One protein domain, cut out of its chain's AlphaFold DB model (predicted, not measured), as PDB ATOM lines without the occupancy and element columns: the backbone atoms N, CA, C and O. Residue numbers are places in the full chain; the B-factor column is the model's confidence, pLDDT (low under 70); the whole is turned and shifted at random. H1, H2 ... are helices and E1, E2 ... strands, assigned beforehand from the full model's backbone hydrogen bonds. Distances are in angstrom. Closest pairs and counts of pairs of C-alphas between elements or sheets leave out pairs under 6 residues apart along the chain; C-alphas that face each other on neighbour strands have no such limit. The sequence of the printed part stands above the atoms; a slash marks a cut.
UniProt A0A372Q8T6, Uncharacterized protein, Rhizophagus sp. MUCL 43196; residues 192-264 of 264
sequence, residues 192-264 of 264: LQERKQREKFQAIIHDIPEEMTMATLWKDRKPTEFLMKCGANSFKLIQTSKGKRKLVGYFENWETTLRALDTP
ATOM      1  N   LEU A 192     275.421 224.353 211.819       74.81
ATOM      2  CA  LEU A 192     274.756 225.478 212.479       74.81
ATOM      3  C   LEU A 192     273.387 225.778 211.850       74.81
ATOM      4  O   LEU A 192     272.411 225.992 212.565       74.81
ATOM      5  N   GLN A 193     273.292 225.720 210.521       80.62
ATOM      6  CA  GLN A 193     272.047 225.957 209.793       80.62
ATOM      7  C   GLN A 193     270.960 224.939 210.165       80.62
ATOM      8  O   GLN A 193     269.817 225.329 210.396       80.62
ATOM      9  N   GLU A 194     271.305 223.652 210.272       82.00
ATOM     10  CA  GLU A 194     270.368 222.601 210.698       82.00
ATOM     11  C   GLU A 194     269.910 222.791 212.147       82.00
ATOM     12  O   GLU A 194     268.740 222.577 212.461       82.00
ATOM     13  N   ARG A 195     270.798 223.251 213.036       82.25
ATOM     14  CA  ARG A 195     270.418 223.588 214.417       82.25
ATOM     15  C   ARG A 195     269.434 224.755 214.446       82.25
ATOM     16  O   ARG A 195     268.406 224.637 215.105       82.25
ATOM     17  N   LYS A 196     269.681 225.807 213.657       82.06
ATOM     18  CA  LYS A 196     268.767 226.953 213.518       82.06
ATOM     19  C   LYS A 196     267.399 226.559 212.945       82.06
ATOM     20  O   LYS A 196     266.404 227.190 213.280       82.06
ATOM     21  N   GLN A 197     267.290 225.480 212.157       81.75
ATOM     22  CA  GLN A 197     265.974 224.996 211.704       81.75
ATOM     23  C   GLN A 197     265.065 224.552 212.862       81.75
ATOM     24  O   GLN A 197     263.859 224.774 212.784       81.75
ATOM     25  N   ARG A 198     265.613 223.990 213.953       85.12
ATOM     26  CA  ARG A 198     264.822 223.659 215.161       85.12
ATOM     27  C   ARG A 198     264.286 224.895 215.875       85.12
ATOM     28  O   ARG A 198     263.350 224.803 216.656       85.12
ATOM     29  N   GLU A 199     264.854 226.054 215.592       83.88
ATOM     30  CA  GLU A 199     264.431 227.316 216.182       83.88
ATOM     31  C   GLU A 199     263.447 228.064 215.284       83.88
ATOM     32  O   GLU A 199     262.942 229.108 215.668       83.88
ATOM     33  N   LYS A 200     263.116 227.532 214.103       89.88
ATOM     34  CA  LYS A 200     262.229 228.204 213.152       89.88
ATOM     35  C   LYS A 200     260.788 228.304 213.647       89.88
ATOM     36  O   LYS A 200     260.123 229.307 213.411       89.88
ATOM     37  N   PHE A 201     260.292 227.248 214.285       91.94
ATOM     38  CA  PHE A 201     258.897 227.149 214.694       91.94
ATOM     39  C   PHE A 201     258.787 227.371 216.198       91.94
ATOM     40  O   PHE A 201     259.100 226.490 217.000       91.94
ATOM     41  N   GLN A 202     258.362 228.578 216.566       94.06
ATOM     42  CA  GLN A 202     258.263 229.022 217.951       94.06
ATOM     43  C   GLN A 202     256.850 229.506 218.269       94.06
ATOM     44  O   GLN A 202     256.179 230.085 217.417       94.06
ATOM     45  N   ALA A 203     256.437 229.324 219.519       92.25
ATOM     46  CA  ALA A 203     255.323 230.052 220.118       92.25
ATOM     47  C   ALA A 203     255.820 230.746 221.386       92.25
ATOM     48  O   ALA A 203     256.633 230.185 222.126       92.25
ATOM     49  N   ILE A 204     255.348 231.967 221.625       92.31
ATOM     50  CA  ILE A 204     255.828 232.809 222.719       92.31
ATOM     51  C   ILE A 204     254.651 233.195 223.603       92.31
ATOM     52  O   ILE A 204     253.666 233.756 223.129       92.31
ATOM     53  N   ILE A 205     254.787 232.927 224.898       90.75
ATOM     54  CA  ILE A 205     253.886 233.436 225.928       90.75
ATOM     55  C   ILE A 205     254.586 234.617 226.587       90.75
ATOM     56  O   ILE A 205     255.663 234.469 227.173       90.75
ATOM     57  N   HIS A 206     253.990 235.793 226.447       90.38
ATOM     58  CA  HIS A 206     254.477 237.023 227.058       90.38
ATOM     59  C   HIS A 206     253.953 237.180 228.486       90.38
ATOM     60  O   HIS A 206     252.957 236.565 228.860       90.38
ATOM     61  N   ASP A 207     254.646 238.016 229.259       90.56
ATOM     62  CA  ASP A 207     254.235 238.471 230.589       90.56
ATOM     63  C   ASP A 207     253.904 237.316 231.554       90.56
ATOM     64  O   ASP A 207     252.931 237.354 232.306       90.56
ATOM     65  N   ILE A 208     254.740 236.269 231.533       91.19
ATOM     66  CA  ILE A 208     254.569 235.113 232.422       91.19
ATOM     67  C   ILE A 208     254.784 235.508 233.900       91.19
ATOM     68  O   ILE A 208     255.669 236.325 234.185       91.19
ATOM     69  N   PRO A 209     254.046 234.899 234.850       90.31
ATOM     70  CA  PRO A 209     254.169 235.197 236.281       90.31
ATOM     71  C   PRO A 209     255.571 234.910 236.829       90.31
ATOM     72  O   PRO A 209     256.257 234.031 236.305       90.31
ATOM     73  N   GLU A 210     256.005 235.599 237.892       86.69
ATOM     74  CA  GLU A 210     257.338 235.428 238.504       86.69
ATOM     75  C   GLU A 210     257.560 233.998 239.034       86.69
ATOM     76  O   GLU A 210     258.650 233.428 238.931       86.69
ATOM     77  N   GLU A 211     256.487 233.346 239.464       87.56
ATOM     78  CA  GLU A 211     256.487 231.981 239.976       87.56
ATOM     79  C   GLU A 211     256.833 230.955 238.889       87.56
ATOM     80  O   GLU A 211     257.322 229.871 239.208       87.56
ATOM     81  N   MET A 212     256.634 231.285 237.606       88.12
ATOM     82  CA  MET A 212     256.961 230.412 236.478       88.12
ATOM     83  C   MET A 212     258.479 230.387 236.234       88.12
ATOM     84  O   MET A 212     259.012 231.029 235.336       88.12
ATOM     85  N   THR A 213     259.220 229.680 237.082       90.06
ATOM     86  CA  THR A 213     260.679 229.484 236.986       90.06
ATOM     87  C   THR A 213     261.036 228.160 236.309       90.06
ATOM     88  O   THR A 213     260.181 227.280 236.161       90.06
ATOM     89  N   MET A 214     262.314 227.964 235.957       87.56
ATOM     90  CA  MET A 214     262.801 226.693 235.401       87.56
ATOM     91  C   MET A 214     262.439 225.494 236.294       87.56
ATOM     92  O   MET A 214     261.952 224.483 235.799       87.56
ATOM     93  N   ALA A 215     262.559 225.636 237.617       86.38
ATOM     94  CA  ALA A 215     262.197 224.596 238.584       86.38
ATOM     95  C   ALA A 215     260.686 224.297 238.637       86.38
ATOM     96  O   ALA A 215     260.271 223.198 239.005       86.38
ATOM     97  N   THR A 216     259.834 225.262 238.279       89.94
ATOM     98  CA  THR A 216     258.392 224.999 238.164       89.94
ATOM     99  C   THR A 216     258.027 224.316 236.856       89.94
ATOM    100  O   THR A 216     257.107 223.502 236.866       89.94
ATOM    101  N   LEU A 217     258.760 224.603 235.774       90.25
ATOM    102  CA  LEU A 217     258.547 224.065 234.427       90.25
ATOM    103  C   LEU A 217     259.234 222.708 234.192       90.25
ATOM    104  O   LEU A 217     258.796 221.957 233.317       90.25
ATOM    105  N   TRP A 218     260.256 222.380 234.986       89.44
ATOM    106  CA  TRP A 218     260.993 221.118 234.971       89.44
ATOM    107  C   TRP A 218     260.932 220.448 236.345       89.44
ATOM    108  O   TRP A 218     261.584 220.884 237.294       89.44
ATOM    109  N   LYS A 219     260.144 219.376 236.459       87.38
ATOM    110  CA  LYS A 219     259.948 218.628 237.709       87.38
ATOM    111  C   LYS A 219     260.151 217.146 237.464       87.38
ATOM    112  O   LYS A 219     259.797 216.640 236.405       87.38
ATOM    113  N   ASP A 220     260.729 216.451 238.438       87.56
ATOM    114  CA  ASP A 220     260.958 215.003 238.373       87.56
ATOM    115  C   ASP A 220     261.679 214.553 237.089       87.56
ATOM    116  O   ASP A 220     261.325 213.539 236.487       87.56
ATOM    117  N   ARG A 221     262.695 215.324 236.667       85.19
ATOM    118  CA  ARG A 221     263.521 215.060 235.473       85.19
ATOM    119  C   ARG A 221     262.757 215.102 234.138       85.19
ATOM    120  O   ARG A 221     263.161 214.456 233.172       85.19
ATOM    121  N   LYS A 222     261.645 215.839 234.072       87.94
ATOM    122  CA  LYS A 222     260.831 215.989 232.857       87.94
ATOM    123  C   LYS A 222     260.143 217.360 232.781       87.94
ATOM    124  O   LYS A 222     259.947 218.010 233.814       87.94
ATOM    125  N   PRO A 223     259.721 217.798 231.581       89.19
ATOM    126  CA  PRO A 223     258.838 218.950 231.448       89.19
ATOM    127  C   PRO A 223     257.517 218.730 232.192       89.19
ATOM    128  O   PRO A 223     257.022 217.605 232.304       89.19
ATOM    129  N   THR A 224     256.918 219.822 232.659       90.62
ATOM    130  CA  THR A 224     255.555 219.810 233.203       90.62
ATOM    131  C   THR A 224     254.525 219.311 232.193       90.62
ATOM    132  O   THR A 224     254.714 219.373 230.978       90.62
ATOM    133  N   GLU A 225     253.383 218.850 232.708       89.06
ATOM    134  CA  GLU A 225     252.265 218.389 231.884       89.06
ATOM    135  C   GLU A 225     251.762 219.469 230.919       89.06
ATOM    136  O   GLU A 225     251.416 219.143 229.789       89.06
ATOM    137  N   PHE A 226     251.798 220.741 231.329       88.00
ATOM    138  CA  PHE A 226     251.511 221.888 230.469       88.00
ATOM    139  C   PHE A 226     252.361 221.864 229.186       88.00
ATOM    140  O   PHE A 226     251.820 221.757 228.089       88.00
ATOM    141  N   LEU A 227     253.690 221.838 229.320       88.62
ATOM    142  CA  LEU A 227     254.609 221.815 228.176       88.62
ATOM    143  C   LEU A 227     254.465 220.546 227.325       88.62
ATOM    144  O   LEU A 227     254.558 220.604 226.098       88.62
ATOM    145  N   MET A 228     254.212 219.400 227.969       87.25
ATOM    146  CA  MET A 228     253.983 218.139 227.261       87.25
ATOM    147  C   MET A 228     252.683 218.156 226.448       87.25
ATOM    148  O   MET A 228     252.673 217.632 225.336       87.25
ATOM    149  N   LYS A 229     251.604 218.753 226.974       88.50
ATOM    150  CA  LYS A 229     250.310 218.878 226.284       88.50
ATOM    151  C   LYS A 229     250.387 219.821 225.092       88.50
ATOM    152  O   LYS A 229     249.851 219.486 224.042       88.50
ATOM    153  N   CYS A 230     251.107 220.936 225.227       87.88
ATOM    154  CA  CYS A 230     251.354 221.850 224.112       87.88
ATOM    155  C   CYS A 230     252.180 221.197 222.992       87.88
ATOM    156  O   CYS A 230     252.148 221.669 221.864       87.88
ATOM    157  N   GLY A 231     252.912 220.112 223.273       89.38
ATOM    158  CA  GLY A 231     253.711 219.402 222.274       89.38
ATOM    159  C   GLY A 231     255.056 220.064 221.965       89.38
ATOM    160  O   GLY A 231     255.625 219.807 220.909       89.38
ATOM    161  N   ALA A 232     255.576 220.902 222.866       91.44
ATOM    162  CA  ALA A 232     256.871 221.551 222.679       91.44
ATOM    163  C   ALA A 232     258.032 220.540 222.791       91.44
ATOM    164  O   ALA A 232     258.118 219.768 223.750       91.44
ATOM    165  N   ASN A 233     258.966 220.568 221.836       90.69
ATOM    166  CA  ASN A 233     260.163 219.720 221.830       90.69
ATOM    167  C   ASN A 233     261.287 220.294 222.712       90.69
ATOM    168  O   ASN A 233     262.087 219.533 223.263       90.69
ATOM    169  N   SER A 234     261.346 221.620 222.860       91.69
ATOM    170  CA  SER A 234     262.153 222.330 223.859       91.69
ATOM    171  C   SER A 234     261.483 223.638 224.273       91.69
ATOM    172  O   SER A 234     260.556 224.095 223.612       91.69
ATOM    173  N   PHE A 235     261.969 224.272 225.340       91.81
ATOM    174  CA  PHE A 235     261.541 225.615 225.725       91.81
ATOM    175  C   PHE A 235     262.726 226.453 226.219       91.81
ATOM    176  O   PHE A 235     263.793 225.917 226.526       91.81
ATOM    177  N   LYS A 236     262.544 227.772 226.268       90.19
ATOM    178  CA  LYS A 236     263.478 228.728 226.876       90.19
ATOM    179  C   LYS A 236     262.683 229.729 227.703       90.19
ATOM    180  O   LYS A 236     261.677 230.266 227.241       90.19
ATOM    181  N   LEU A 237     263.141 229.967 228.925       89.62
ATOM    182  CA  LEU A 237     262.639 231.039 229.769       89.62
ATOM    183  C   LEU A 237     263.540 232.255 229.554       89.62
ATOM    184  O   LEU A 237     264.750 232.150 229.718       89.62
ATOM    185  N   ILE A 238     262.969 233.392 229.167       86.88
ATOM    186  CA  ILE A 238     263.731 234.621 228.934       86.88
ATOM    187  C   ILE A 238     263.220 235.697 229.879       86.88
ATOM    188  O   ILE A 238     262.020 235.965 229.936       86.88
ATOM    189  N   GLN A 239     264.143 236.340 230.585       84.50
ATOM    190  CA  GLN A 239     263.876 237.507 231.411       84.50
ATOM    191  C   GLN A 239     264.659 238.696 230.863       84.50
ATOM    192  O   GLN A 239     265.872 238.646 230.708       84.50
ATOM    193  N   THR A 240     263.946 239.773 230.566       78.44
ATOM    194  CA  THR A 240     264.534 241.026 230.084       78.44
ATOM    195  C   THR A 240     265.129 241.840 231.233       78.44
ATOM    196  O   THR A 240     264.740 241.688 232.395       78.44
ATOM    197  N   SER A 241     266.024 242.776 230.905       71.88
ATOM    198  CA  SER A 241     266.619 243.712 231.870       71.88
ATOM    199  C   SER A 241     265.573 244.523 232.646       71.88
ATOM    200  O   SER A 241     265.771 244.800 233.825       71.88
ATOM    201  N   LYS A 242     264.429 244.816 232.014       77.50
ATOM    202  CA  LYS A 242     263.282 245.545 232.582       77.50
ATOM    203  C   LYS A 242     262.328 244.667 233.408       77.50
ATOM    204  O   LYS A 242     261.235 245.108 233.742       77.50
ATOM    205  N   GLY A 243     262.689 243.412 233.683       79.69
ATOM    206  CA  GLY A 243     261.900 242.493 234.511       79.69
ATOM    207  C   GLY A 243     260.757 241.773 233.790       79.69
ATOM    208  O   GLY A 243     260.155 240.878 234.373       79.69
ATOM    209  N   LYS A 244     260.480 242.079 232.514       85.94
ATOM    210  CA  LYS A 244     259.501 241.310 231.725       85.94
ATOM    211  C   LYS A 244     260.016 239.906 231.455       85.94
ATOM    212  O   LYS A 244     261.197 239.743 231.140       85.94
ATOM    213  N   ARG A 245     259.126 238.918 231.512       90.75
ATOM    214  CA  ARG A 245     259.446 237.503 231.305       90.75
ATOM    215  C   ARG A 245     258.640 236.947 230.135       90.75
ATOM    216  O   ARG A 245     257.474 237.293 229.969       90.75
ATOM    217  N   LYS A 246     259.259 236.088 229.327       93.19
ATOM    218  CA  LYS A 246     258.599 235.353 228.242       93.19
ATOM    219  C   LYS A 246     259.015 233.886 228.258       93.19
ATOM    220  O   LYS A 246     260.170 233.566 228.540       93.19
ATOM    221  N   LEU A 247     258.072 233.007 227.941       92.00
ATOM    222  CA  LEU A 247     258.319 231.588 227.719       92.00
ATOM    223  C   LEU A 247     258.255 231.321 226.219       92.00
ATOM    224  O   LEU A 247     257.233 231.575 225.588       92.00
ATOM    225  N   VAL A 248     259.342 230.801 225.660       93.38
ATOM    226  CA  VAL A 248     259.418 230.386 224.259       93.38
ATOM    227  C   VAL A 248     259.319 228.870 224.208       93.38
ATOM    228  O   VAL A 248     260.156 228.188 224.796       93.38
ATOM    229  N   GLY A 249     258.312 228.339 223.519       93.50
ATOM    230  CA  GLY A 249     258.213 226.926 223.159       93.50
ATOM    231  C   GLY A 249     258.690 226.711 221.727       93.50
ATOM    232  O   GLY A 249     258.340 227.490 220.844       93.50
ATOM    233  N   TYR A 250     259.472 225.660 221.497       93.12
ATOM    234  CA  TYR A 250     259.979 225.283 220.177       93.12
ATOM    235  C   TYR A 250     259.337 223.980 219.710       93.12
ATOM    236  O   TYR A 250     259.208 223.033 220.492       93.12
ATOM    237  N   PHE A 251     258.979 223.926 218.431       92.31
ATOM    238  CA  PHE A 251     258.167 222.864 217.848       92.31
ATOM    239  C   PHE A 251     258.819 222.292 216.597       92.31
ATOM    240  O   PHE A 251     259.543 222.983 215.886       92.31
ATOM    241  N   GLU A 252     258.541 221.026 216.304       90.56
ATOM    242  CA  GLU A 252     259.096 220.343 215.133       90.56
ATOM    243  C   GLU A 252     258.675 220.990 213.807       90.56
ATOM    244  O   GLU A 252     259.473 221.076 212.873       90.56
ATOM    245  N   ASN A 253     257.426 221.446 213.716       91.31
ATOM    246  CA  ASN A 253     256.866 222.006 212.492       91.31
ATOM    247  C   ASN A 253     255.707 222.975 212.767       91.31
ATOM    248  O   ASN A 253     255.158 223.042 213.868       91.31
ATOM    249  N   TRP A 254     255.302 223.692 211.719       90.94
ATOM    250  CA  TRP A 254     254.214 224.668 211.772       90.94
ATOM    251  C   TRP A 254     252.874 224.091 212.252       90.94
ATOM    252  O   TRP A 254     252.156 224.761 212.986       90.94
ATOM    253  N   GLU A 255     252.539 222.849 211.890       92.62
ATOM    254  CA  GLU A 255     251.280 222.218 212.309       92.62
ATOM    255  C   GLU A 255     251.244 222.017 213.830       92.62
ATOM    256  O   GLU A 255     250.250 222.334 214.484       92.62
ATOM    257  N   THR A 256     252.352 221.545 214.411       92.06
ATOM    258  CA  THR A 256     252.481 221.409 215.868       92.06
ATOM    259  C   THR A 256     252.456 222.759 216.584       92.06
ATOM    260  O   THR A 256     251.854 222.855 217.648       92.06
ATOM    261  N   THR A 257     253.022 223.812 215.982       93.25
ATOM    262  CA  THR A 257     252.928 225.179 216.516       93.25
ATOM    263  C   THR A 257     251.491 225.688 216.521       93.25
ATOM    264  O   THR A 257     251.031 226.171 217.548       93.25
ATOM    265  N   LEU A 258     250.764 225.553 215.407       91.75
ATOM    266  CA  LEU A 258     249.366 225.983 215.318       91.75
ATOM    267  C   LEU A 258     248.492 225.269 216.348       91.75
ATOM    268  O   LEU A 258     247.760 225.912 217.089       91.75
ATOM    269  N   ARG A 259     248.647 223.947 216.473       91.81
ATOM    270  CA  ARG A 259     247.912 223.163 217.469       91.81
ATOM    271  C   ARG A 259     248.168 223.648 218.897       91.81
ATOM    272  O   ARG A 259     247.248 223.658 219.708       91.81
ATOM    273  N   ALA A 260     249.404 224.038 219.206       90.25
ATOM    274  CA  ALA A 260     249.752 224.576 220.515       90.25
ATOM    275  C   ALA A 260     249.085 225.933 220.787       90.25
ATOM    276  O   ALA A 260     248.728 226.196 221.928       90.25
ATOM    277  N   LEU A 261     248.897 226.765 219.756       87.62
ATOM    278  CA  LEU A 261     248.209 228.059 219.856       87.62
ATOM    279  C   LEU A 261     246.687 227.911 219.993       87.62
ATOM    280  O   LEU A 261     246.056 228.719 220.666       87.62
ATOM    281  N   ASP A 262     246.116 226.873 219.382       85.94
ATOM    282  CA  ASP A 262     244.687 226.553 219.475       85.94
ATOM    283  C   ASP A 262     244.327 225.790 220.761       85.94
ATOM    284  O   ASP A 262     243.148 225.576 221.053       85.94
ATOM    285  N   THR A 263     245.330 225.341 221.523       73.38
ATOM    286  CA  THR A 263     245.121 224.684 222.816       73.38
ATOM    287  C   THR A 263     244.914 225.767 223.884       73.38
ATOM    288  O   THR A 263     245.856 226.520 224.135       73.38
ATOM    289  N   PRO A 264     243.717 225.869 224.490       52.34
ATOM    290  CA  PRO A 264     243.407 226.898 225.482       52.34
ATOM    291  C   PRO A 264     244.185 226.742 226.793       52.34
ATOM    292  O   PRO A 264     244.559 225.597 227.150       52.34
TER     293      PRO A 264
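AT A GLANCE: This is residues 192 to 264 of the 264 residues of an uncharacterized protein of Rhizophagus sp. MUCL 43196 (UniProt A0A372Q8T6). A small sheet of three antiparallel strands, E1, E3 and E2, has the helix H4 packed along its edge strand E1, while the short helices H3 and H2 only graze the sheet. The short helix H1 lies off at the beginning of the printed part, away from the other helices. The printed part has 73 residues with four named helices and three named strands, in the order H1, E1, H2, H3, E2, E3, H4, and the sheet's order is E1, E3, E2. The class is mixed, helices and strands. The whole is compact, with a radius of gyration of the C-alphas of 12.6 A, and rounded, with spans of 31 by 27 by 25 A.

IN THESE COORDINATES: H1, residues 192 to 197, begins with C-alpha 192 at (274.756, 225.478, 212.479). E1, residues 202 to 206, is 12.7 A long from first to last C-alpha. H2 is residues 214 to 217, and H3 is residues 225 to 230. Between them, residues 218 to 219 pair with residues 222 to 223, antiparallel. E2, residues 234 to 239, is 17.0 A long and begins with C-alpha 234 at (262.153, 222.330, 223.859). E3, residues 245 to 250, is 16.5 A long. H4, residues 254 to 262, is 12.4 A long and ends with C-alpha 262 at (244.687, 226.553, 219.475).

HOW THE PARTS SIT: E3 is the inner strand. E2 and E3 form a hairpin, antiparallel at 163 degrees; N 236 and O 248 are 2.8 A apart, within hydrogen-bond range. E1 and E3 are antiparallel at 161 degrees, with N 205 and O 247 within hydrogen-bond range at 2.9 A. E1, H2 H3 and E2 make a split strand-helix-strand unit, two strands running the same way with E3 between them, and its crossover is right-handed. H4 is on the sheet at a height over the sheet of 8.9 A, over E1, and runs along the strands at 2 degrees to E1 on the local plane; the closest C-alphas of H4 and E1, those of Thr 257 and Ala 203, are 6.5 A apart. H3 is on the sheet but only grazes it with residues 227 to 230. H2 is only just on the sheet, with 5 pairs of C-alphas within 10 A, and only grazes it with residues 214 to 217. H3 and H4 are close but not clearly touching, at a steep tilt of 59 degrees, opposite ways; their closest C-alphas, those of Cys 230 and Ala 260, are 4.8 A apart. H1 is not on the sheet. In H1, H3 and H4 every O i to N i+4 pair is within hydrogen-bond range; H2 is too short for such a pair.

THE WHOLE: The C-alphas of Gln 193 and Glu 211, the two farthest apart, are 34.5 A apart. The printed part has no cut and no long link, and it ends at residue 264, the chain's last residue. The mean pLDDT of the printed part is 87.5, and residue 264 is under 70.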